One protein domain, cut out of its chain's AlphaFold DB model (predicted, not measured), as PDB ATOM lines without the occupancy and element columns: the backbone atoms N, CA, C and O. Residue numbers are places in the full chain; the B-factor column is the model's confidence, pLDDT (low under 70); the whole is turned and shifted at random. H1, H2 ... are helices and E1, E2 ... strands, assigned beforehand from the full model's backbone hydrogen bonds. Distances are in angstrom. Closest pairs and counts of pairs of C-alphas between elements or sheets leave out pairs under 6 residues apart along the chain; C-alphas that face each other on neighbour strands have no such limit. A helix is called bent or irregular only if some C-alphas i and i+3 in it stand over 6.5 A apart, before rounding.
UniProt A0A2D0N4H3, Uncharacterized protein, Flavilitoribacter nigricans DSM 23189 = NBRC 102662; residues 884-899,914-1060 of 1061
ATOM      1  N   ARG A 884     164.207 131.737 205.446       96.38
ATOM      2  CA  ARG A 884     163.630 130.991 204.308       96.38
ATOM      3  C   ARG A 884     163.483 131.866 203.051       96.38
ATOM      4  O   ARG A 884     162.725 132.835 203.086       96.38
ATOM      5  N   ILE A 885     164.161 131.515 201.957       97.44
ATOM      6  CA  ILE A 885     164.159 132.259 200.681       97.44
ATOM      7  C   ILE A 885     163.695 131.325 199.563       97.44
ATOM      8  O   ILE A 885     164.233 130.228 199.434       97.44
ATOM      9  N   CYS A 886     162.743 131.767 198.746       97.00
ATOM     10  CA  CYS A 886     162.342 131.099 197.511       97.00
ATOM     11  C   CYS A 886     162.677 131.987 196.311       97.00
ATOM     12  O   CYS A 886     162.371 133.179 196.325       97.00
ATOM     13  N   ILE A 887     163.322 131.422 195.293       95.31
ATOM     14  CA  ILE A 887     163.813 132.152 194.124       95.31
ATOM     15  C   ILE A 887     163.311 131.464 192.860       95.31
ATOM     16  O   ILE A 887     163.721 130.342 192.565       95.31
ATOM     17  N   PHE A 888     162.477 132.166 192.096       93.81
ATOM     18  CA  PHE A 888     162.130 131.797 190.728       93.81
ATOM     19  C   PHE A 888     163.041 132.566 189.784       93.81
ATOM     20  O   PHE A 888     162.901 133.777 189.615       93.81
ATOM     21  N   ASN A 889     164.026 131.867 189.228       90.44
ATOM     22  CA  ASN A 889     164.937 132.456 188.263       90.44
ATOM     23  C   ASN A 889     165.572 131.360 187.410       90.44
ATOM     24  O   ASN A 889     166.376 130.559 187.900       90.44
ATOM     25  N   ARG A 890     165.250 131.345 186.115       87.25
ATOM     26  CA  ARG A 890     165.732 130.313 185.198       87.25
ATOM     27  C   ARG A 890     167.253 130.304 185.060       87.25
ATOM     28  O   ARG A 890     167.834 129.229 184.929       87.25
ATOM     29  N   TRP A 891     167.909 131.462 185.097       86.00
ATOM     30  CA  TRP A 891     169.367 131.546 184.972       86.00
ATOM     31  C   TRP A 891     170.068 130.920 186.183       86.00
ATOM     32  O   TRP A 891     170.880 130.016 186.000       86.00
ATOM     33  N   ILE A 892     169.694 131.311 187.407       87.06
ATOM     34  CA  ILE A 892     170.260 130.763 188.653       87.06
ATOM     35  C   ILE A 892     169.995 129.261 188.737       87.06
ATOM     36  O   ILE A 892     170.913 128.476 188.985       87.06
ATOM     37  N   TYR A 893     168.750 128.853 188.472       86.00
ATOM     38  CA  TYR A 893     168.358 127.450 188.483       86.00
ATOM     39  C   TYR A 893     169.206 126.629 187.504       86.00
ATOM     40  O   TYR A 893     169.776 125.607 187.883       86.00
ATOM     41  N   ASN A 894     169.381 127.116 186.270       80.31
ATOM     42  CA  ASN A 894     170.211 126.454 185.263       80.31
ATOM     43  C   ASN A 894     171.707 126.477 185.595       80.31
ATOM     44  O   ASN A 894     172.446 125.585 185.185       80.31
ATOM     45  N   ARG A 895     172.174 127.485 186.329       76.56
ATOM     46  CA  ARG A 895     173.578 127.612 186.719       76.56
ATOM     47  C   ARG A 895     173.939 126.679 187.869       76.56
ATOM     48  O   ARG A 895     175.037 126.144 187.854       76.56
ATOM     49  N   LEU A 896     173.016 126.425 188.798       75.19
ATOM     50  CA  LEU A 896     173.109 125.321 189.763       75.19
ATOM     51  C   LEU A 896     172.911 123.955 189.081       75.19
ATOM     52  O   LEU A 896     173.457 122.946 189.524       75.19
ATOM     53  N   ASN A 897     172.193 123.933 187.953       62.25
ATOM     54  CA  ASN A 897     172.070 122.806 187.024       62.25
ATOM     55  C   ASN A 897     173.317 122.646 186.135       62.25
ATOM     56  O   ASN A 897     173.253 122.641 184.902       62.25
ATOM     57  N   LEU A 898     174.494 122.556 186.761       50.22
ATOM     58  CA  LEU A 898     175.763 122.410 186.056       50.22
ATOM     59  C   LEU A 898     175.779 121.115 185.225       50.22
ATOM     60  O   LEU A 898     176.080 120.044 185.751       50.22
ATOM     61  N   ARG A 899     175.597 121.281 183.902       49.53
ATOM     62  CA  ARG A 899     176.091 120.464 182.762       49.53
ATOM     63  C   ARG A 899     175.018 119.816 181.878       49.53
ATOM     64  O   ARG A 899     174.968 118.594 181.762       49.53
ATOM     65  N   LYS A 914     172.881 111.377 187.479       51.41
ATOM     66  CA  LYS A 914     173.316 112.777 187.637       51.41
ATOM     67  C   LYS A 914     172.138 113.737 187.867       51.41
ATOM     68  O   LYS A 914     172.234 114.591 188.743       51.41
ATOM     69  N   SER A 915     171.018 113.549 187.158       62.06
ATOM     70  CA  SER A 915     169.787 114.340 187.366       62.06
ATOM     71  C   SER A 915     169.196 114.105 188.761       62.06
ATOM     72  O   SER A 915     168.740 115.037 189.421       62.06
ATOM     73  N   ARG A 916     169.268 112.859 189.252       67.00
ATOM     74  CA  ARG A 916     168.850 112.501 190.613       67.00
ATOM     75  C   ARG A 916     169.703 113.183 191.686       67.00
ATOM     76  O   ARG A 916     169.152 113.739 192.628       67.00
ATOM     77  N   TRP A 917     171.026 113.179 191.530       65.94
ATOM     78  CA  TRP A 917     171.944 113.815 192.480       65.94
ATOM     79  C   TRP A 917     171.677 115.314 192.643       65.94
ATOM     80  O   TRP A 917     171.662 115.845 193.749       65.94
ATOM     81  N   GLN A 918     171.428 115.995 191.531       69.25
ATOM     82  CA  GLN A 918     171.135 117.419 191.537       69.25
ATOM     83  C   GLN A 918     169.781 117.722 192.187       69.25
ATOM     84  O   GLN A 918     169.680 118.664 192.972       69.25
ATOM     85  N   ALA A 919     168.753 116.914 191.909       76.06
ATOM     86  CA  ALA A 919     167.469 117.025 192.593       76.06
ATOM     87  C   ALA A 919     167.629 116.831 194.112       76.06
ATOM     88  O   ALA A 919     167.041 117.580 194.893       76.06
ATOM     89  N   GLU A 920     168.475 115.888 194.537       80.31
ATOM     90  CA  GLU A 920     168.832 115.687 195.947       80.31
ATOM     91  C   GLU A 920     169.589 116.899 196.526       80.31
ATOM     92  O   GLU A 920     169.325 117.297 197.659       80.31
ATOM     93  N   HIS A 921     170.471 117.545 195.757       79.00
ATOM     94  CA  HIS A 921     171.224 118.720 196.210       79.00
ATOM     95  C   HIS A 921     170.350 119.982 196.331       79.00
ATOM     96  O   HIS A 921     170.394 120.665 197.351       79.00
ATOM     97  N   LEU A 922     169.480 120.254 195.350       85.88
ATOM     98  CA  LEU A 922     168.475 121.325 195.428       85.88
ATOM     99  C   LEU A 922     167.493 121.097 196.586       85.88
ATOM    100  O   LEU A 922     167.113 122.039 197.281       85.88
ATOM    101  N   THR A 923     167.124 119.839 196.835       88.06
ATOM    102  CA  THR A 923     166.321 119.465 198.009       88.06
ATOM    103  C   THR A 923     167.082 119.745 199.305       88.06
ATOM    104  O   THR A 923     166.511 120.306 200.235       88.06
ATOM    105  N   SER A 924     168.384 119.453 199.352       86.88
ATOM    106  CA  SER A 924     169.240 119.767 200.500       86.88
ATOM    107  C   SER A 924     169.315 121.274 200.774       86.88
ATOM    108  O   SER A 924     169.101 121.692 201.914       86.88
ATOM    109  N   TYR A 925     169.512 122.117 199.750       90.62
ATOM    110  CA  TYR A 925     169.439 123.579 199.907       90.62
ATOM    111  C   TYR A 925     168.101 124.021 200.508       90.62
ATOM    112  O   TYR A 925     168.087 124.820 201.447       90.62
ATOM    113  N   ARG A 926     166.986 123.469 200.015       91.31
ATOM    114  CA  ARG A 926     165.636 123.792 200.496       91.31
ATOM    115  C   ARG A 926     165.423 123.374 201.949       91.31
ATOM    116  O   ARG A 926     164.889 124.155 202.730       91.31
ATOM    117  N   GLU A 927     165.816 122.161 202.317       89.75
ATOM    118  CA  GLU A 927     165.508 121.585 203.631       89.75
ATOM    119  C   GLU A 927     166.493 121.996 204.727       89.75
ATOM    120  O   GLU A 927     166.104 122.088 205.890       89.75
ATOM    121  N   LYS A 928     167.770 122.206 204.385       90.00
ATOM    122  CA  LYS A 928     168.843 122.425 205.368       90.00
ATOM    123  C   LYS A 928     169.316 123.869 205.434       90.00
ATOM    124  O   LYS A 928     169.547 124.375 206.530       90.00
ATOM    125  N   LEU A 929     169.422 124.539 204.283       91.31
ATOM    126  CA  LEU A 929     169.808 125.954 204.191       91.31
ATOM    127  C   LEU A 929     168.617 126.889 203.957       91.31
ATOM    128  O   LEU A 929     168.813 128.100 203.856       91.31
ATOM    129  N   PHE A 930     167.395 126.363 203.850       94.62
ATOM    130  CA  PHE A 930     166.188 127.119 203.506       94.62
ATOM    131  C   PHE A 930     166.377 128.059 202.301       94.62
ATOM    132  O   PHE A 930     165.993 129.233 202.334       94.62
ATOM    133  N   LEU A 931     167.030 127.545 201.258       94.00
ATOM    134  CA  LEU A 931     167.166 128.165 199.942       94.00
ATOM    135  C   LEU A 931     166.422 127.313 198.919       94.00
ATOM    136  O   LEU A 931     166.887 126.242 198.541       94.00
ATOM    137  N   ASP A 932     165.258 127.778 198.483       94.62
ATOM    138  CA  ASP A 932     164.441 127.077 197.502       94.62
ATOM    139  C   ASP A 932     164.600 127.695 196.110       94.62
ATOM    140  O   ASP A 932     163.984 128.714 195.799       94.62
ATOM    141  N   PHE A 933     165.429 127.079 195.268       92.50
ATOM    142  CA  PHE A 933     165.586 127.474 193.869       92.50
ATOM    143  C   PHE A 933     164.556 126.758 192.993       92.50
ATOM    144  O   PHE A 933     164.443 125.530 193.033       92.50
ATOM    145  N   ARG A 934     163.831 127.525 192.179       91.88
ATOM    146  CA  ARG A 934     162.762 127.041 191.301       91.88
ATOM    147  C   ARG A 934     162.977 127.482 189.865       91.88
ATOM    148  O   ARG A 934     163.503 128.567 189.605       91.88
ATOM    149  N   GLU A 935     162.545 126.632 188.940       89.38
ATOM    150  CA  GLU A 935     162.460 127.009 187.536       89.38
ATOM    151  C   GLU A 935     161.227 127.896 187.319       89.38
ATOM    152  O   GLU A 935     160.206 127.756 187.994       89.38
ATOM    153  N   GLU A 936     161.313 128.816 186.363       91.12
ATOM    154  CA  GLU A 936     160.221 129.711 185.972       91.12
ATOM    155  C   GLU A 936     159.197 128.951 185.118       91.12
ATOM    156  O   GLU A 936     159.082 129.156 183.914       91.12
ATOM    157  N   THR A 937     158.488 128.007 185.741       90.25
ATOM    158  CA  THR A 937     157.451 127.192 185.095       90.25
ATOM    159  C   THR A 937     156.139 127.234 185.884       90.25
ATOM    160  O   THR A 937     156.166 127.320 187.117       90.25
ATOM    161  N   PRO A 938     154.974 127.111 185.214       88.44
ATOM    162  CA  PRO A 938     153.681 127.036 185.897       88.44
ATOM    163  C   PRO A 938     153.583 125.873 186.894       88.44
ATOM    164  O   PRO A 938     152.947 125.994 187.937       88.44
ATOM    165  N   GLU A 939     154.234 124.745 186.601       90.00
ATOM    166  CA  GLU A 939     154.217 123.561 187.465       90.00
ATOM    167  C   GLU A 939     154.924 123.810 188.798       90.00
ATOM    168  O   GLU A 939     154.395 123.471 189.857       90.00
ATOM    169  N   ASP A 940     156.123 124.396 188.763       89.94
ATOM    170  CA  ASP A 940     156.852 124.725 189.985       89.94
ATOM    171  C   ASP A 940     156.196 125.875 190.748       89.94
ATOM    172  O   ASP A 940     156.167 125.837 191.982       89.94
ATOM    173  N   TRP A 941     155.600 126.838 190.039       94.12
ATOM    174  CA  TRP A 941     154.791 127.894 190.646       94.12
ATOM    175  C   TRP A 941     153.653 127.320 191.489       94.12
ATOM    176  O   TRP A 941     153.582 127.578 192.692       94.12
ATOM    177  N   GLU A 942     152.803 126.478 190.895       93.00
ATOM    178  CA  GLU A 942     151.644 125.912 191.586       93.00
ATOM    179  C   GLU A 942     152.048 124.982 192.741       93.00
ATOM    180  O   GLU A 942     151.397 124.986 193.788       93.00
ATOM    181  N   LYS A 943     153.172 124.254 192.632       91.94
ATOM    182  CA  LYS A 943     153.713 123.452 193.750       91.94
ATOM    183  C   LYS A 943     154.071 124.313 194.962       91.94
ATOM    184  O   LYS A 943     153.708 123.964 196.084       91.94
ATOM    185  N   VAL A 944     154.802 125.412 194.762       92.56
ATOM    186  CA  VAL A 944     155.196 126.304 195.870       92.56
ATOM    187  C   VAL A 944     153.979 127.041 196.416       92.56
ATOM    188  O   VAL A 944     153.809 127.148 197.632       92.56
ATOM    189  N   LYS A 945     153.098 127.498 195.526       92.25
ATOM    190  CA  LYS A 945     151.854 128.183 195.869       92.25
ATOM    191  C   LYS A 945     150.944 127.324 196.746       92.25
ATOM    192  O   LYS A 945     150.448 127.827 197.753       92.25
ATOM    193  N   ALA A 946     150.797 126.035 196.435       89.50
ATOM    194  CA  ALA A 946     150.040 125.078 197.245       89.50
ATOM    195  C   ALA A 946     150.631 124.877 198.655       89.50
ATOM    196  O   ALA A 946     149.891 124.622 199.603       89.50
ATOM    197  N   GLY A 947     151.951 125.031 198.810       83.00
ATOM    198  CA  GLY A 947     152.637 125.029 200.108       83.00
ATOM    199  C   GLY A 947     152.498 126.334 200.906       83.00
ATOM    200  O   GLY A 947     152.918 126.389 202.061       83.00
ATOM    201  N   GLY A 948     151.904 127.378 200.315       89.19
ATOM    202  CA  GLY A 948     151.708 128.696 200.913       89.19
ATOM    203  C   GLY A 948     152.943 129.592 200.801       89.19
ATOM    204  O   GLY A 948     153.915 129.433 201.539       89.19
ATOM    205  N   LEU A 949     152.888 130.608 199.936       92.00
ATOM    206  CA  LEU A 949     154.012 131.527 199.683       92.00
ATOM    207  C   LEU A 949     154.464 132.296 200.938       92.00
ATOM    208  O   LEU A 949     155.663 132.474 201.149       92.00
ATOM    209  N   LEU A 950     153.527 132.661 201.820       92.12
ATOM    210  CA  LEU A 950     153.796 133.391 203.071       92.12
ATOM    211  C   LEU A 950     154.585 132.578 204.123       92.12
ATOM    212  O   LEU A 950     155.008 133.134 205.142       92.12
ATOM    213  N   SER A 951     154.794 131.274 203.894       91.12
ATOM    214  CA  SER A 951     155.670 130.428 204.722       91.12
ATOM    215  C   SER A 951     157.159 130.756 204.543       91.12
ATOM    216  O   SER A 951     157.972 130.448 205.421       91.12
ATOM    217  N   HIS A 952     157.514 131.419 203.440       95.44
ATOM    218  CA  HIS A 952     158.846 131.955 203.188       95.44
ATOM    219  C   HIS A 952     158.985 133.344 203.812       95.44
ATOM    220  O   HIS A 952     157.993 134.017 204.093       95.44
ATOM    221  N   HIS A 953     160.219 133.785 204.042       96.94
ATOM    222  CA  HIS A 953     160.473 135.181 204.399       96.94
ATOM    223  C   HIS A 953     160.651 136.042 203.157       96.94
ATOM    224  O   HIS A 953     160.177 137.170 203.120       96.94
ATOM    225  N   PHE A 954     161.307 135.490 202.135       97.19
ATOM    226  CA  PHE A 954     161.504 136.142 200.851       97.19
ATOM    227  C   PHE A 954     160.999 135.258 199.719       97.19
ATOM    228  O   PHE A 954     161.332 134.073 199.664       97.19
ATOM    229  N   VAL A 955     160.240 135.851 198.802       97.12
ATOM    230  CA  VAL A 955     159.904 135.253 197.504       97.12
ATOM    231  C   VAL A 955     160.436 136.185 196.430       97.12
ATOM    232  O   VAL A 955     160.072 137.356 196.416       97.12
ATOM    233  N   ILE A 956     161.309 135.681 195.563       95.75
ATOM    234  CA  ILE A 956     161.928 136.450 194.485       95.75
ATOM    235  C   ILE A 956     161.352 135.990 193.151       95.75
ATOM    236  O   ILE A 956     161.448 134.803 192.831       95.75
ATOM    237  N   LEU A 957     160.792 136.923 192.381       94.81
ATOM    238  CA  LEU A 957     160.220 136.680 191.054       94.81
ATOM    239  C   LEU A 957     160.823 137.639 190.039       94.81
ATOM    240  O   LEU A 957     160.922 138.834 190.315       94.81
ATOM    241  N   ASN A 958     161.154 137.153 188.846       91.25
ATOM    242  CA  ASN A 958     161.413 138.052 187.730       91.25
ATOM    243  C   ASN A 958     160.096 138.617 187.186       91.25
ATOM    244  O   ASN A 958     159.102 137.903 187.057       91.25
ATOM    245  N   LEU A 959     160.106 139.893 186.804       89.75
ATOM    246  CA  LEU A 959     158.948 140.544 186.190       89.75
ATOM    247  C   LEU A 959     158.516 139.854 184.890       89.75
ATOM    248  O   LEU A 959     157.325 139.680 184.676       89.75
ATOM    249  N   SER A 960     159.462 139.392 184.069       89.38
ATOM    250  CA  SER A 960     159.153 138.629 182.851       89.38
ATOM    251  C   SER A 960     158.357 137.356 183.145       89.38
ATOM    252  O   SER A 960     157.411 137.050 182.431       89.38
ATOM    253  N   PHE A 961     158.683 136.647 184.230       92.00
ATOM    254  CA  PHE A 961     157.948 135.449 184.629       92.00
ATOM    255  C   PHE A 961     156.515 135.769 185.065       92.00
ATOM    256  O   PHE A 961     155.597 135.018 184.751       92.00
ATOM    257  N   ILE A 962     156.303 136.904 185.738       92.94
ATOM    258  CA  ILE A 962     154.958 137.382 186.092       92.94
ATOM    259  C   ILE A 962     154.138 137.656 184.823       92.94
ATOM    260  O   ILE A 962     152.976 137.264 184.740       92.94
ATOM    261  N   GLU A 963     154.754 138.271 183.814       91.12
ATOM    262  CA  GLU A 963     154.094 138.625 182.552       91.12
ATOM    263  C   GLU A 963     153.733 137.424 181.679       91.12
ATOM    264  O   GLU A 963     152.807 137.509 180.873       91.12
ATOM    265  N   GLU A 964     154.421 136.298 181.856       91.50
ATOM    266  CA  GLU A 964     154.081 135.031 181.206       91.50
ATOM    267  C   GLU A 964     152.869 134.337 181.855       91.50
ATOM    268  O   GLU A 964     152.257 133.455 181.245       91.50
ATOM    269  N   MET A 965     152.477 134.733 183.072       91.69
ATOM    270  CA  MET A 965     151.318 134.169 183.762       91.69
ATOM    271  C   MET A 965     150.006 134.807 183.306       91.69
ATOM    272  O   MET A 965     149.952 135.968 182.900       91.69
ATOM    273  N   THR A 966     148.917 134.048 183.434       91.06
ATOM    274  CA  THR A 966     147.566 134.489 183.068       91.06
ATOM    275  C   THR A 966     146.597 134.412 184.242       91.06
ATOM    276  O   THR A 966     146.745 133.590 185.152       91.06
ATOM    277  N   ASP A 967     145.606 135.299 184.233       90.12
ATOM    278  CA  ASP A 967     144.472 135.252 185.151       90.12
ATOM    279  C   ASP A 967     143.507 134.105 184.817       90.12
ATOM    280  O   ASP A 967     143.663 133.367 183.839       90.12
ATOM    281  N   LYS A 968     142.454 133.960 185.628       85.62
ATOM    282  CA  LYS A 968     141.415 132.935 185.416       85.62
ATOM    283  C   LYS A 968     140.663 133.092 184.086       85.62
ATOM    284  O   LYS A 968     139.973 132.161 183.676       85.62
ATOM    285  N   GLN A 969     140.758 134.250 183.436       88.06
ATOM    286  CA  GLN A 969     140.161 134.552 182.137       88.06
ATOM    287  C   GLN A 969     141.167 134.419 180.978       88.06
ATOM    288  O   GLN A 969     140.811 134.706 179.835       88.06
ATOM    289  N   GLY A 970     142.400 133.973 181.241       88.31
ATOM    290  CA  GLY A 970     143.445 133.788 180.235       88.31
ATOM    291  C   GLY A 970     144.155 135.079 179.810       88.31
ATOM    292  O   GLY A 970     144.816 135.091 178.774       88.31
ATOM    293  N   ARG A 971     144.023 136.176 180.565       91.19
ATOM    294  CA  ARG A 971     144.696 137.453 180.272       91.19
ATOM    295  C   ARG A 971     146.019 137.550 181.024       91.19
ATOM    296  O   ARG A 971     146.046 137.325 182.232       91.19
ATOM    297  N   PHE A 972     147.079 137.966 180.337       92.75
ATOM    298  CA  PHE A 972     148.412 138.135 180.925       92.75
ATOM    299  C   PHE A 972     148.475 139.246 181.984       92.75
ATOM    300  O   PHE A 972     147.781 140.265 181.868       92.75
ATOM    301  N   TYR A 973     149.321 139.067 182.999       92.44
ATOM    302  CA  TYR A 973     149.601 140.094 184.007       92.44
ATOM    303  C   TYR A 973     150.692 141.049 183.519       92.44
ATOM    304  O   TYR A 973     151.873 140.845 183.769       92.44
ATOM    305  N   THR A 974     150.300 142.103 182.809       89.44
ATOM    306  CA  THR A 974     151.213 143.187 182.410       89.44
ATOM    307  C   THR A 974     151.663 144.020 183.621       89.44
ATOM    308  O   THR A 974     151.070 143.923 184.696       89.44
ATOM    309  N   GLU A 975     152.660 144.904 183.451       87.81
ATOM    310  CA  GLU A 975     153.096 145.849 184.505       87.81
ATOM    311  C   GLU A 975     151.938 146.627 185.155       87.81
ATOM    312  O   GLU A 975     151.939 146.850 186.363       87.81
ATOM    313  N   GLU A 976     150.936 147.014 184.366       88.56
ATOM    314  CA  GLU A 976     149.754 147.757 184.827       88.56
ATOM    315  C   GLU A 976     148.822 146.904 185.704       88.56
ATOM    316  O   GLU A 976     148.052 147.441 186.496       88.56
ATOM    317  N   ARG A 977     148.911 145.573 185.595       92.56
ATOM    318  CA  ARG A 977     148.092 144.590 186.322       92.56
ATOM    319  C   ARG A 977     148.871 143.886 187.435       92.56
ATOM    320  O   ARG A 977     148.477 142.811 187.889       92.56
ATOM    321  N   ILE A 978     149.972 144.480 187.898       92.75
ATOM    322  CA  ILE A 978     150.820 143.878 188.933       92.75
ATOM    323  C   ILE A 978     150.083 143.703 190.269       92.75
ATOM    324  O   ILE A 978     150.270 142.694 190.944       92.75
ATOM    325  N   ILE A 979     149.210 144.648 190.636       93.81
ATOM    326  CA  ILE A 979     148.407 144.571 191.867       93.81
ATOM    327  C   ILE A 979     147.429 143.393 191.786       93.81
ATOM    328  O   ILE A 979     147.350 142.602 192.723       93.81
ATOM    329  N   GLU A 980     146.774 143.206 190.634       94.25
ATOM    330  CA  GLU A 980     145.886 142.059 190.392       94.25
ATOM    331  C   GLU A 980     146.641 140.730 190.533       94.25
ATOM    332  O   GLU A 980     146.162 139.809 191.194       94.25
ATOM    333  N   PHE A 981     147.856 140.640 189.975       94.81
ATOM    334  CA  PHE A 981     148.718 139.469 190.149       94.81
ATOM    335  C   PHE A 981     149.005 139.187 191.629       94.81
ATOM    336  O   PHE A 981     148.885 138.046 192.079       94.81
ATOM    337  N   ILE A 982     149.377 140.213 192.398       94.94
ATOM    338  CA  ILE A 982     149.707 140.062 193.818       94.94
ATOM    339  C   ILE A 982     148.491 139.563 194.602       94.94
ATOM    340  O   ILE A 982     148.611 138.607 195.372       94.94
ATOM    341  N   ASP A 983     147.322 140.152 194.383       93.81
ATOM    342  CA  ASP A 983     146.100 139.760 195.084       93.81
ATOM    343  C   ASP A 983     145.682 138.323 194.754       93.81
ATOM    344  O   ASP A 983     145.393 137.527 195.658       93.81
ATOM    345  N   GLU A 984     145.683 137.964 193.468       93.00
ATOM    346  CA  GLU A 984     145.213 136.660 193.003       93.00
ATOM    347  C   GLU A 984     146.211 135.530 193.271       93.00
ATOM    348  O   GLU A 984     145.813 134.429 193.663       93.00
ATOM    349  N   GLN A 985     147.502 135.777 193.042       93.00
ATOM    350  CA  GLN A 985     148.524 134.731 193.024       93.00
ATOM    351  C   GLN A 985     149.322 134.660 194.330       93.00
ATOM    352  O   GLN A 985     149.630 133.557 194.789       93.00
ATOM    353  N   ILE A 986     149.614 135.805 194.959       94.38
ATOM    354  CA  ILE A 986     150.437 135.874 196.177       94.38
ATOM    355  C   ILE A 986     149.573 135.841 197.439       94.38
ATOM    356  O   ILE A 986     149.785 134.991 198.304       94.38
ATOM    357  N   LEU A 987     148.606 136.757 197.559       93.12
ATOM    358  CA  LEU A 987     147.828 136.954 198.784       93.12
ATOM    359  C   LEU A 987     146.650 135.984 198.923       93.12
ATOM    360  O   LEU A 987     146.286 135.639 200.052       93.12
ATOM    361  N   GLN A 988     146.057 135.548 197.807       89.88
ATOM    362  CA  GLN A 988     144.988 134.541 197.746       89.88
ATOM    363  C   GLN A 988     143.844 134.816 198.744       89.88
ATOM    364  O   GLN A 988     143.399 133.935 199.479       89.88
ATOM    365  N   GLY A 989     143.382 136.071 198.789       86.00
ATOM    366  CA  GLY A 989     142.308 136.528 199.684       86.00
ATOM    367  C   GLY A 989     142.773 137.121 201.021       86.00
ATOM    368  O   GLY A 989     141.953 137.654 201.769       86.00
ATOM    369  N   THR A 990     144.075 137.088 201.319       90.88
ATOM    370  CA  THR A 990     144.672 137.855 202.425       90.88
ATOM    371  C   THR A 990     144.675 139.343 202.073       90.88
ATOM    372  O   THR A 990     145.037 139.714 200.963       90.88
ATOM    373  N   LYS A 991     144.305 140.225 203.007       92.75
ATOM    374  CA  LYS A 991     144.384 141.675 202.762       92.75
ATOM    375  C   LYS A 991     145.832 142.166 202.871       92.75
ATOM    376  O   LYS A 991     146.524 141.711 203.792       92.75
ATOM    377  N   PRO A 992     146.281 143.128 202.050       90.75
ATOM    378  CA  PRO A 992     147.659 143.621 202.086       90.75
ATOM    379  C   PRO A 992     148.050 144.192 203.461       90.75
ATOM    380  O   PRO A 992     149.181 144.020 203.905       90.75
ATOM    381  N   GLU A 993     147.118 144.779 204.221       88.12
ATOM    382  CA  GLU A 993     147.394 145.290 205.573       88.12
ATOM    383  C   GLU A 993     147.587 144.197 206.630       88.12
ATOM    384  O   GLU A 993     148.079 144.491 207.721       88.12
ATOM    385  N   SER A 994     147.160 142.968 206.330       89.12
ATOM    386  CA  SER A 994     147.244 141.814 207.230       89.12
ATOM    387  C   SER A 994     148.468 140.931 206.980       89.12
ATOM    388  O   SER A 994     148.702 139.988 207.737       89.12
ATOM    389  N   VAL A 995     149.266 141.246 205.954       90.00
ATOM    390  CA  VAL A 995     150.529 140.556 205.683       90.00
ATOM    391  C   VAL A 995     151.462 140.728 206.882       90.00
ATOM    392  O   VAL A 995     151.678 141.831 207.391       90.00
ATOM    393  N   LYS A 996     151.991 139.605 207.375       87.56
ATOM    394  CA  LYS A 996     152.900 139.586 208.522       87.56
ATOM    395  C   LYS A 996     154.217 140.298 208.188       87.56
ATOM    396  O   LYS A 996     154.653 140.366 207.045       87.56
ATOM    397  N   ARG A 997     154.879 140.803 209.230       88.25
ATOM    398  CA  ARG A 997     156.126 141.592 209.139       88.25
ATOM    399  C   ARG A 997     157.361 140.780 208.721       88.25
ATOM    400  O   ARG A 997     158.406 141.361 208.438       88.25
ATOM    401  N   ASP A 998     157.224 139.461 208.695       91.81
ATOM    402  CA  ASP A 998     158.241 138.454 208.389       91.81
ATOM    403  C   ASP A 998     158.197 137.984 206.924       91.81
ATOM    404  O   ASP A 998     158.761 136.942 206.597       91.81
ATOM    405  N   PHE A 999     157.476 138.691 206.047       94.62
ATOM    406  CA  PHE A 999     157.362 138.376 204.625       94.62
ATOM    407  C   PHE A 999     157.737 139.582 203.763       94.62
ATOM    408  O   PHE A 999     157.373 140.724 204.065       94.62
ATOM    409  N   VAL A1000     158.470 139.313 202.686       94.56
ATOM    410  CA  VAL A1000     158.843 140.276 201.658       94.56
ATOM    411  C   VAL A1000     158.774 139.611 200.283       94.56
ATOM    412  O   VAL A1000     159.441 138.609 200.021       94.56
ATOM    413  N   LEU A1001     158.003 140.201 199.377       94.69
ATOM    414  CA  LEU A1001     158.036 139.887 197.957       94.69
ATOM    415  C   LEU A1001     159.096 140.765 197.287       94.69
ATOM    416  O   LEU A1001     159.067 141.990 197.403       94.69
ATOM    417  N   VAL A1002     160.030 140.141 196.584       92.38
ATOM    418  CA  VAL A1002     161.062 140.825 195.809       92.38
ATOM    419  C   VAL A1002     160.773 140.614 194.338       92.38
ATOM    420  O   VAL A1002     160.803 139.487 193.848       92.38
ATOM    421  N   ILE A1003     160.517 141.701 193.626       90.25
ATOM    422  CA  ILE A1003     160.402 141.659 192.171       90.25
ATOM    423  C   ILE A1003     161.757 142.067 191.599       90.25
ATOM    424  O   ILE A1003     162.273 143.147 191.895       90.25
ATOM    425  N   ALA A1004     162.354 141.176 190.817       87.06
ATOM    426  CA  ALA A1004     163.560 141.429 190.050       87.06
ATOM    427  C   ALA A1004     163.172 141.865 188.635       87.06
ATOM    428  O   ALA A1004     162.292 141.280 188.005       87.06
ATOM    429  N   THR A1005     163.813 142.913 188.125       77.75
ATOM    430  CA  THR A1005     163.551 143.411 186.769       77.75
ATOM    431  C   THR A1005     164.841 143.551 185.986       77.75
ATOM    432  O   THR A1005     165.907 143.837 186.542       77.75
ATOM    433  N   GLU A1006     164.725 143.379 184.674       68.94
ATOM    434  CA  GLU A1006     165.743 143.737 183.693       68.94
ATOM    435  C   GLU A1006     165.413 145.125 183.120       68.94
ATOM    436  O   GLU A1006     164.259 145.434 182.810       68.94
ATOM    437  N   GLY A1007     166.418 145.999 183.008       63.00
ATOM    438  CA  GLY A1007     166.265 147.330 182.410       63.00
ATOM    439  C   GLY A1007     165.447 148.348 183.226       63.00
ATOM    440  O   GLY A1007     165.219 148.192 184.427       63.00
ATOM    441  N   ALA A1008     165.029 149.433 182.567       63.31
ATOM    442  CA  ALA A1008     164.457 150.649 183.169       63.31
ATOM    443  C   ALA A1008     162.943 150.577 183.488       63.31
ATOM    444  O   ALA A1008     162.246 151.592 183.457       63.31
ATOM    445  N   ARG A1009     162.411 149.380 183.752       71.12
ATOM    446  CA  ARG A1009     160.967 149.141 183.911       71.12
ATOM    447  C   ARG A1009     160.508 149.482 185.329       71.12
ATOM    448  O   ARG A1009     160.868 148.782 186.278       71.12
ATOM    449  N   THR A1010     159.762 150.579 185.468       73.12
ATOM    450  CA  THR A1010     159.390 151.176 186.768       73.12
ATOM    451  C   THR A1010     157.890 151.413 186.942       73.12
ATOM    452  O   THR A1010     157.456 151.639 188.068       73.12
ATOM    453  N   THR A1011     157.082 151.280 185.885       81.12
ATOM    454  CA  THR A1011     155.637 151.569 185.910       81.12
ATOM    455  C   THR A1011     154.901 150.733 186.955       81.12
ATOM    456  O   THR A1011     154.088 151.256 187.713       81.12
ATOM    457  N   TRP A1012     155.229 149.442 187.045       86.62
ATOM    458  CA  TRP A1012     154.665 148.549 188.061       86.62
ATOM    459  C   TRP A1012     155.001 149.011 189.492       86.62
ATOM    460  O   TRP A1012     154.158 148.936 190.381       86.62
ATOM    461  N   TRP A1013     156.219 149.516 189.728       85.38
ATOM    462  CA  TRP A1013     156.633 149.986 191.050       85.38
ATOM    463  C   TRP A1013     155.943 151.298 191.404       85.38
ATOM    464  O   TRP A1013     155.526 151.465 192.544       85.38
ATOM    465  N   ASP A1014     155.763 152.203 190.440       82.00
ATOM    466  CA  ASP A1014     155.024 153.448 190.653       82.00
ATOM    467  C   ASP A1014     153.570 153.179 191.075       82.00
ATOM    468  O   ASP A1014     153.040 153.902 191.919       82.00
ATOM    469  N   ALA A1015     152.944 152.115 190.553       85.81
ATOM    470  CA  ALA A1015     151.628 151.660 191.002       85.81
ATOM    471  C   ALA A1015     151.665 151.145 192.455       85.81
ATOM    472  O   ALA A1015     150.854 151.561 193.280       85.81
ATOM    473  N   ILE A1016     152.652 150.313 192.808       87.62
ATOM    474  CA  ILE A1016     152.829 149.802 194.181       87.62
ATOM    475  C   ILE A1016     153.144 150.926 195.179       87.62
ATOM    476  O   ILE A1016     152.620 150.935 196.291       87.62
ATOM    477  N   ALA A1017     153.981 151.891 194.797       80.56
ATOM    478  CA  ALA A1017     154.430 152.982 195.657       80.56
ATOM    479  C   ALA A1017     153.300 153.956 196.028       80.56
ATOM    480  O   ALA A1017     153.353 154.580 197.090       80.56
ATOM    481  N   GLN A1018     152.267 154.071 195.187       83.19
ATOM    482  CA  GLN A1018     151.062 154.847 195.498       83.19
ATOM    483  C   GLN A1018     150.221 154.195 196.608       83.19
ATOM    484  O   GLN A1018     149.487 154.889 197.314       83.19
ATOM    485  N   GLU A1019     150.384 152.889 196.837       85.75
ATOM    486  CA  GLU A1019     149.622 152.120 197.813       85.75
ATOM    487  C   GLU A1019     150.501 151.586 198.956       85.75
ATOM    488  O   GLU A1019     151.034 150.475 198.931       85.75
ATOM    489  N   SER A1020     150.597 152.366 200.039       80.44
ATOM    490  CA  SER A1020     151.472 152.065 201.190       80.44
ATOM    491  C   SER A1020     151.282 150.682 201.840       80.44
ATOM    492  O   SER A1020     152.181 150.204 202.535       80.44
ATOM    493  N   ALA A1021     150.126 150.033 201.654       87.19
ATOM    494  CA  ALA A1021     149.884 148.680 202.142       87.19
ATOM    495  C   ALA A1021     150.721 147.648 201.367       87.19
ATOM    496  O   ALA A1021     151.443 146.874 201.996       87.19
ATOM    497  N   TYR A1022     150.705 147.699 200.033       90.94
ATOM    498  CA  TYR A1022     151.516 146.837 199.170       90.94
ATOM    499  C   TYR A1022     153.007 147.144 199.317       90.94
ATOM    500  O   TYR A1022     153.806 146.243 199.575       90.94
ATOM    501  N   ALA A1023     153.382 148.426 199.288       87.25
ATOM    502  CA  ALA A1023     154.778 148.837 199.446       87.25
ATOM    503  C   ALA A1023     155.406 148.389 200.787       87.25
ATOM    504  O   ALA A1023     156.623 148.308 200.908       87.25
ATOM    505  N   SER A1024     154.607 148.042 201.805       87.62
ATOM    506  CA  SER A1024     155.127 147.609 203.112       87.62
ATOM    507  C   SER A1024     155.756 146.202 203.137       87.62
ATOM    508  O   SER A1024     156.510 145.872 204.063       87.62
ATOM    509  N   PHE A1025     155.464 145.366 202.139       91.06
ATOM    510  CA  PHE A1025     156.028 144.017 202.013       91.06
ATOM    511  C   PHE A1025     156.574 143.724 200.614       91.06
ATOM    512  O   PHE A1025     157.040 142.616 200.380       91.06
ATOM    513  N   ILE A1026     156.551 144.685 199.694       91.19
ATOM    514  CA  ILE A1026     157.095 144.520 198.347       91.19
ATOM    515  C   ILE A1026     158.326 145.399 198.212       91.19
ATOM    516  O   ILE A1026     158.322 146.567 198.590       91.19
ATOM    517  N   THR A1027     159.390 144.835 197.662       86.00
ATOM    518  CA  THR A1027     160.596 145.580 197.325       86.00
ATOM    519  C   THR A1027     161.129 145.142 195.972       86.00
ATOM    520  O   THR A1027     160.665 144.185 195.350       86.00
ATOM    521  N   PHE A1028     162.131 145.875 195.521       81.19
ATOM    522  CA  PHE A1028     162.764 145.705 194.236       81.19
ATOM    523  C   PHE A1028     164.256 145.410 194.420       81.19
ATOM    524  O   PHE A1028     164.919 146.020 195.270       81.19
ATOM    525  N   ARG A1029     164.802 144.499 193.607       79.06
ATOM    526  CA  ARG A1029     166.253 144.295 193.479       79.06
ATOM    527  C   ARG A1029     166.647 144.184 192.002       79.06
ATOM    528  O   ARG A1029     165.971 143.479 191.255       79.06
ATOM    529  N   PRO A1030     167.740 144.842 191.568       75.44
ATOM    530  CA  PRO A1030     168.339 144.569 190.268       75.44
ATOM    531  C   PRO A1030     168.675 143.086 190.133       75.44
ATOM    532  O   PRO A1030     169.242 142.502 191.061       75.44
ATOM    533  N   ILE A1031     168.360 142.488 188.984       80.56
ATOM    534  CA  ILE A1031     168.732 141.094 188.735       80.56
ATOM    535  C   ILE A1031     170.254 140.918 188.768       80.56
ATOM    536  O   ILE A1031     170.752 139.908 189.257       80.56
ATOM    537  N   GLU A1032     170.988 141.940 188.335       77.38
ATOM    538  CA  GLU A1032     172.444 141.964 188.292       77.38
ATOM    539  C   GLU A1032     173.042 141.811 189.696       77.38
ATOM    540  O   GLU A1032     173.994 141.059 189.875       77.38
ATOM    541  N   SER A1033     172.430 142.429 190.714       77.75
ATOM    542  CA  SER A1033     172.868 142.279 192.107       77.75
ATOM    543  C   SER A1033     172.649 140.861 192.636       77.75
ATOM    544  O   SER A1033     173.453 140.377 193.423       77.75
ATOM    545  N   ILE A1034     171.579 140.182 192.204       84.38
ATOM    546  CA  ILE A1034     171.309 138.780 192.570       84.38
ATOM    547  C   ILE A1034     172.298 137.843 191.854       84.38
ATOM    548  O   ILE A1034     172.775 136.874 192.443       84.38
ATOM    549  N   GLN A1035     172.624 138.131 190.593       83.56
ATOM    550  CA  GLN A1035     173.603 137.366 189.818       83.56
ATOM    551  C   GLN A1035     175.020 137.513 190.376       83.56
ATOM    552  O   GLN A1035     175.734 136.520 190.469       83.56
ATOM    553  N   GLU A1036     175.411 138.719 190.790       79.19
ATOM    554  CA  GLU A1036     176.718 138.999 191.391       79.19
ATOM    555  C   GLU A1036     176.935 138.191 192.672       79.19
ATOM    556  O   GLU A1036     177.879 137.406 192.749       79.19
ATOM    557  N   VAL A1037     176.012 138.288 193.640       84.25
ATOM    558  CA  VAL A1037     176.132 137.541 194.905       84.25
ATOM    559  C   VAL A1037     176.188 136.032 194.705       84.25
ATOM    560  O   VAL A1037     176.786 135.319 195.517       84.25
ATOM    561  N   PHE A1038     175.540 135.555 193.640       87.94
ATOM    562  CA  PHE A1038     175.531 134.159 193.251       87.94
ATOM    563  C   PHE A1038     176.869 133.740 192.628       87.94
ATOM    564  O   PHE A1038     177.454 132.752 193.070       87.94
ATOM    565  N   GLU A1039     177.376 134.479 191.636       82.25
ATOM    566  CA  GLU A1039     178.646 134.166 190.971       82.25
ATOM    567  C   GLU A1039     179.828 134.241 191.941       82.25
ATOM    568  O   GLU A1039     180.669 133.343 191.919       82.25
ATOM    569  N   ASP A1040     179.858 135.222 192.846       80.31
ATOM    570  CA  ASP A1040     180.913 135.336 193.859       80.31
ATOM    571  C   ASP A1040     180.998 134.070 194.727       80.31
ATOM    572  O   ASP A1040     182.073 133.492 194.912       80.31
ATOM    573  N   ALA A1041     179.857 133.565 195.200       84.69
ATOM    574  CA  ALA A1041     179.817 132.352 196.011       84.69
ATOM    575  C   ALA A1041     180.142 131.081 195.210       84.69
ATOM    576  O   ALA A1041     180.864 130.198 195.687       84.69
ATOM    577  N   VAL A1042     179.640 130.987 193.974       81.19
ATOM    578  CA  VAL A1042     179.900 129.842 193.091       81.19
ATOM    579  C   VAL A1042     181.377 129.743 192.730       81.19
ATOM    580  O   VAL A1042     181.931 128.644 192.699       81.19
ATOM    581  N   GLN A1043     182.053 130.864 192.511       75.56
ATOM    582  CA  GLN A1043     183.480 130.860 192.207       75.56
ATOM    583  C   GLN A1043     184.344 130.454 193.400       75.56
ATOM    584  O   GLN A1043     185.337 129.749 193.218       75.56
ATOM    585  N   MET A1044     183.933 130.822 194.615       76.31
ATOM    586  CA  MET A1044     184.556 130.345 195.854       76.31
ATOM    587  C   MET A1044     184.258 128.867 196.145       76.31
ATOM    588  O   MET A1044     184.884 128.280 197.027       76.31
ATOM    589  N   ALA A1045     183.317 128.266 195.408       80.75
ATOM    590  CA  ALA A1045     182.752 126.952 195.683       80.75
ATOM    591  C   ALA A1045     182.242 126.827 197.131       80.75
ATOM    592  O   ALA A1045     182.484 125.811 197.787       80.75
ATOM    593  N   ASP A1046     181.562 127.869 197.623       87.75
ATOM    594  CA  ASP A1046     181.109 127.995 199.010       87.75
ATOM    595  C   ASP A1046     179.581 128.173 199.082       87.75
ATOM    596  O   ASP A1046     179.019 129.213 198.730       87.75
ATOM    597  N   ASP A1047     178.901 127.132 199.563       89.50
ATOM    598  CA  ASP A1047     177.441 127.080 199.673       89.50
ATOM    599  C   ASP A1047     176.916 127.988 200.788       89.50
ATOM    600  O   ASP A1047     175.832 128.573 200.689       89.50
ATOM    601  N   PHE A1048     177.692 128.126 201.866       91.56
ATOM    602  CA  PHE A1048     177.336 129.015 202.960       91.56
ATOM    603  C   PHE A1048     177.512 130.477 202.547       91.56
ATOM    604  O   PHE A1048     176.673 131.310 202.890       91.56
ATOM    605  N   GLN A1049     178.552 130.797 201.772       92.00
ATOM    606  CA  GLN A1049     178.735 132.123 201.183       92.00
ATOM    607  C   GLN A1049     177.531 132.508 200.321       92.00
ATOM    608  O   GLN A1049     177.042 133.629 200.441       92.00
ATOM    609  N   LEU A1050     177.007 131.576 199.514       91.81
ATOM    610  CA  LEU A1050     175.814 131.815 198.698       91.81
ATOM    611  C   LEU A1050     174.619 132.190 199.579       91.81
ATOM    612  O   LEU A1050     173.942 133.192 199.330       91.81
ATOM    613  N   LYS A1051     174.388 131.419 200.649       93.81
ATOM    614  CA  LYS A1051     173.336 131.715 201.627       93.81
ATOM    615  C   LYS A1051     173.524 133.083 202.267       93.81
ATOM    616  O   LYS A1051     172.579 133.870 202.324       93.81
ATOM    617  N   TYR A1052     174.727 133.344 202.758       93.75
ATOM    618  CA  TYR A1052     175.081 134.575 203.437       93.75
ATOM    619  C   TYR A1052     174.863 135.782 202.521       93.75
ATOM    620  O   TYR A1052     174.088 136.667 202.878       93.75
ATOM    621  N   ASN A1053     175.448 135.787 201.319       91.00
ATOM    622  CA  ASN A1053     175.329 136.904 200.388       91.00
ATOM    623  C   ASN A1053     173.874 137.169 199.985       91.00
ATOM    624  O   ASN A1053     173.450 138.322 199.964       91.00
ATOM    625  N   MET A1054     173.089 136.117 199.723       91.69
ATOM    626  CA  MET A1054     171.676 136.271 199.364       91.69
ATOM    627  C   MET A1054     170.877 136.928 200.493       91.69
ATOM    628  O   MET A1054     170.119 137.868 200.259       91.69
ATOM    629  N   VAL A1055     171.074 136.480 201.738       93.31
ATOM    630  CA  VAL A1055     170.439 137.106 202.908       93.31
ATOM    631  C   VAL A1055     170.866 138.571 203.016       93.31
ATOM    632  O   VAL A1055     170.015 139.447 203.139       93.31
ATOM    633  N   LYS A1056     172.165 138.867 202.921       88.38
ATOM    634  CA  LYS A1056     172.689 140.237 203.033       88.38
ATOM    635  C   LYS A1056     172.142 141.187 201.967       88.38
ATOM    636  O   LYS A1056     171.631 142.250 202.322       88.38
ATOM    637  N   LEU A1057     172.102 140.755 200.708       85.94
ATOM    638  CA  LEU A1057     171.497 141.509 199.607       85.94
ATOM    639  C   LEU A1057     170.021 141.844 199.868       85.94
ATOM    640  O   LEU A1057     169.567 142.971 199.645       85.94
ATOM    641  N   LEU A1058     169.249 140.865 200.339       87.94
ATOM    642  CA  LEU A1058     167.817 141.042 200.579       87.94
ATOM    643  C   LEU A1058     167.558 141.976 201.757       87.94
ATOM    644  O   LEU A1058     166.681 142.832 201.677       87.94
ATOM    645  N   PHE A1059     168.377 141.890 202.803       86.00
ATOM    646  CA  PHE A1059     168.334 142.801 203.940       86.00
ATOM    647  C   PHE A1059     168.897 144.200 203.665       86.00
ATOM    648  O   PHE A1059     168.667 145.089 204.487       86.00
ATOM    649  N   GLY A1060     169.591 144.398 202.540       71.06
ATOM    650  CA  GLY A1060     170.239 145.665 202.206       71.06
ATOM    651  C   GLY A1060     171.358 146.010 203.188       71.06
ATOM    652  O   GLY A1060     171.369 147.118 203.729       71.06
TER     653      GLY A1060
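Overview. This is residues 884 to 899 and 914 to 1060 of the 1061 residues of an uncharacterized protein of Flavilitoribacter nigricans DSM 23189 = NBRC 102662 (UniProt A0A2D0N4H3). A strongly twisted sheet of five parallel strands makes the core, with the helical hairpin of H8 and H9 and the short H1 on one face and a looser set of helices, H3, H4 and H5, along the other side. H2 lies by the E2 edge of the sheet, and H6 with the short H7 lies by the E5 edge. The printed part has 163 residues with nine named helices and five named strands, in the order E1 H1 H2 E2 H3 E3 H4 H5 E4 H6 H7 E5 H8 H9, and the sheet runs E2 E1 E3 E4 E5. The class is mixed, helices and strands. The whole is compact, with a radius of gyration of the C-alphas of 15.7 A, and rounded, with spans of 42 by 32 by 30 A.

Along the chain. Across the sheet, the strands are E2, residues 931 to 934; E1, residues 885 to 888; E3, residues 954 to 958, 13.3 A; E4, residues 1000 to 1005, 15.9 A; and E5, residues 1026 to 1030, 13.8 A. E1 begins at C-alpha 885 (164.159, 132.259, 200.681). The longer helices are H2, residues 914 to 928, 20.7 A; H8, residues 1031 to 1044, 20.4 A; H9, residues 1047 to 1059, 18.7 A; and H5, residues 975 to 987, 17.6 A. The shorter ones are H1, residues 890 to 896; H3, residues 938 to 946; H4, residues 959 to 964; H6, residues 1011 to 1018; and H7, residues 1020 to 1023. H9 ends at C-alpha 1059 (168.334, 142.801, 203.940). H5 is irregular: C-alphas 976 and 979 are 7.8 A apart.

Arrangement. E2 and E1 are parallel at 15 degrees, with N 932 and O 885 at 2.8 A. E1 and E3 stand at 13 degrees, with N 886 and O 954 at 2.9 A. E3 and E4 stand at 21 degrees, with N 1002 and O 955 at 2.8 A. E4 and E5, at 36 degrees, have N 1027 and O 1001 at 2.9 A. E3, H4 H5, E4 and E4, H6 H7, E5 are strand-helix-strand units, parallel neighbour strands joined through helices, and E2, H3, E3 is a split one with E1 between its strands; the three crossovers are right-handed. H1, H8 and H9 with the sheet make two layers, helices on one face of a sheet. H9 runs across the strands, at 87 degrees to E3 on the local plane, with a height over the sheet of 8.7 A. H8 stands up from the sheet, its line rising 62 degrees. H8 and H9 form a hairpin and touch at Ala 1041 and Leu 1050, whose C-alphas are the closest at 4.9 A, opposite ways at a shallow tilt of 25 degrees. H2, H3, H4 and H6 only graze the sheet; H5 and H7 are only just not on it, each with 4 pairs of C-alphas within 10 A. H5 touches H6 with residues 975 to 979 alone, at a steep tilt of 63 degrees; the closest C-alphas, of Glu 975 and Trp 1012, are 4.7 A apart. Every O i to N i+4 pair is within hydrogen-bond range in H1, H2, H3, H4, H6 and H9, against 6 of 9 in H5 and 9 of 10 in H8, and H7 is too short for such a pair.

Size, cuts and confidence. The two C-alphas farthest apart, of Lys 914 and Gln 1018, are 48.2 A apart. Residues 900 to 913 are cut out, and C-alphas 899 and 914 are 9.5 A apart across the cut. Of the links that are printed whole, H5 to E4 is long, with 12 residues. Mean pLDDT of the printed part is 86.6; residues 897 to 899, 914 to 918 and 1006 to 1008 are under 70.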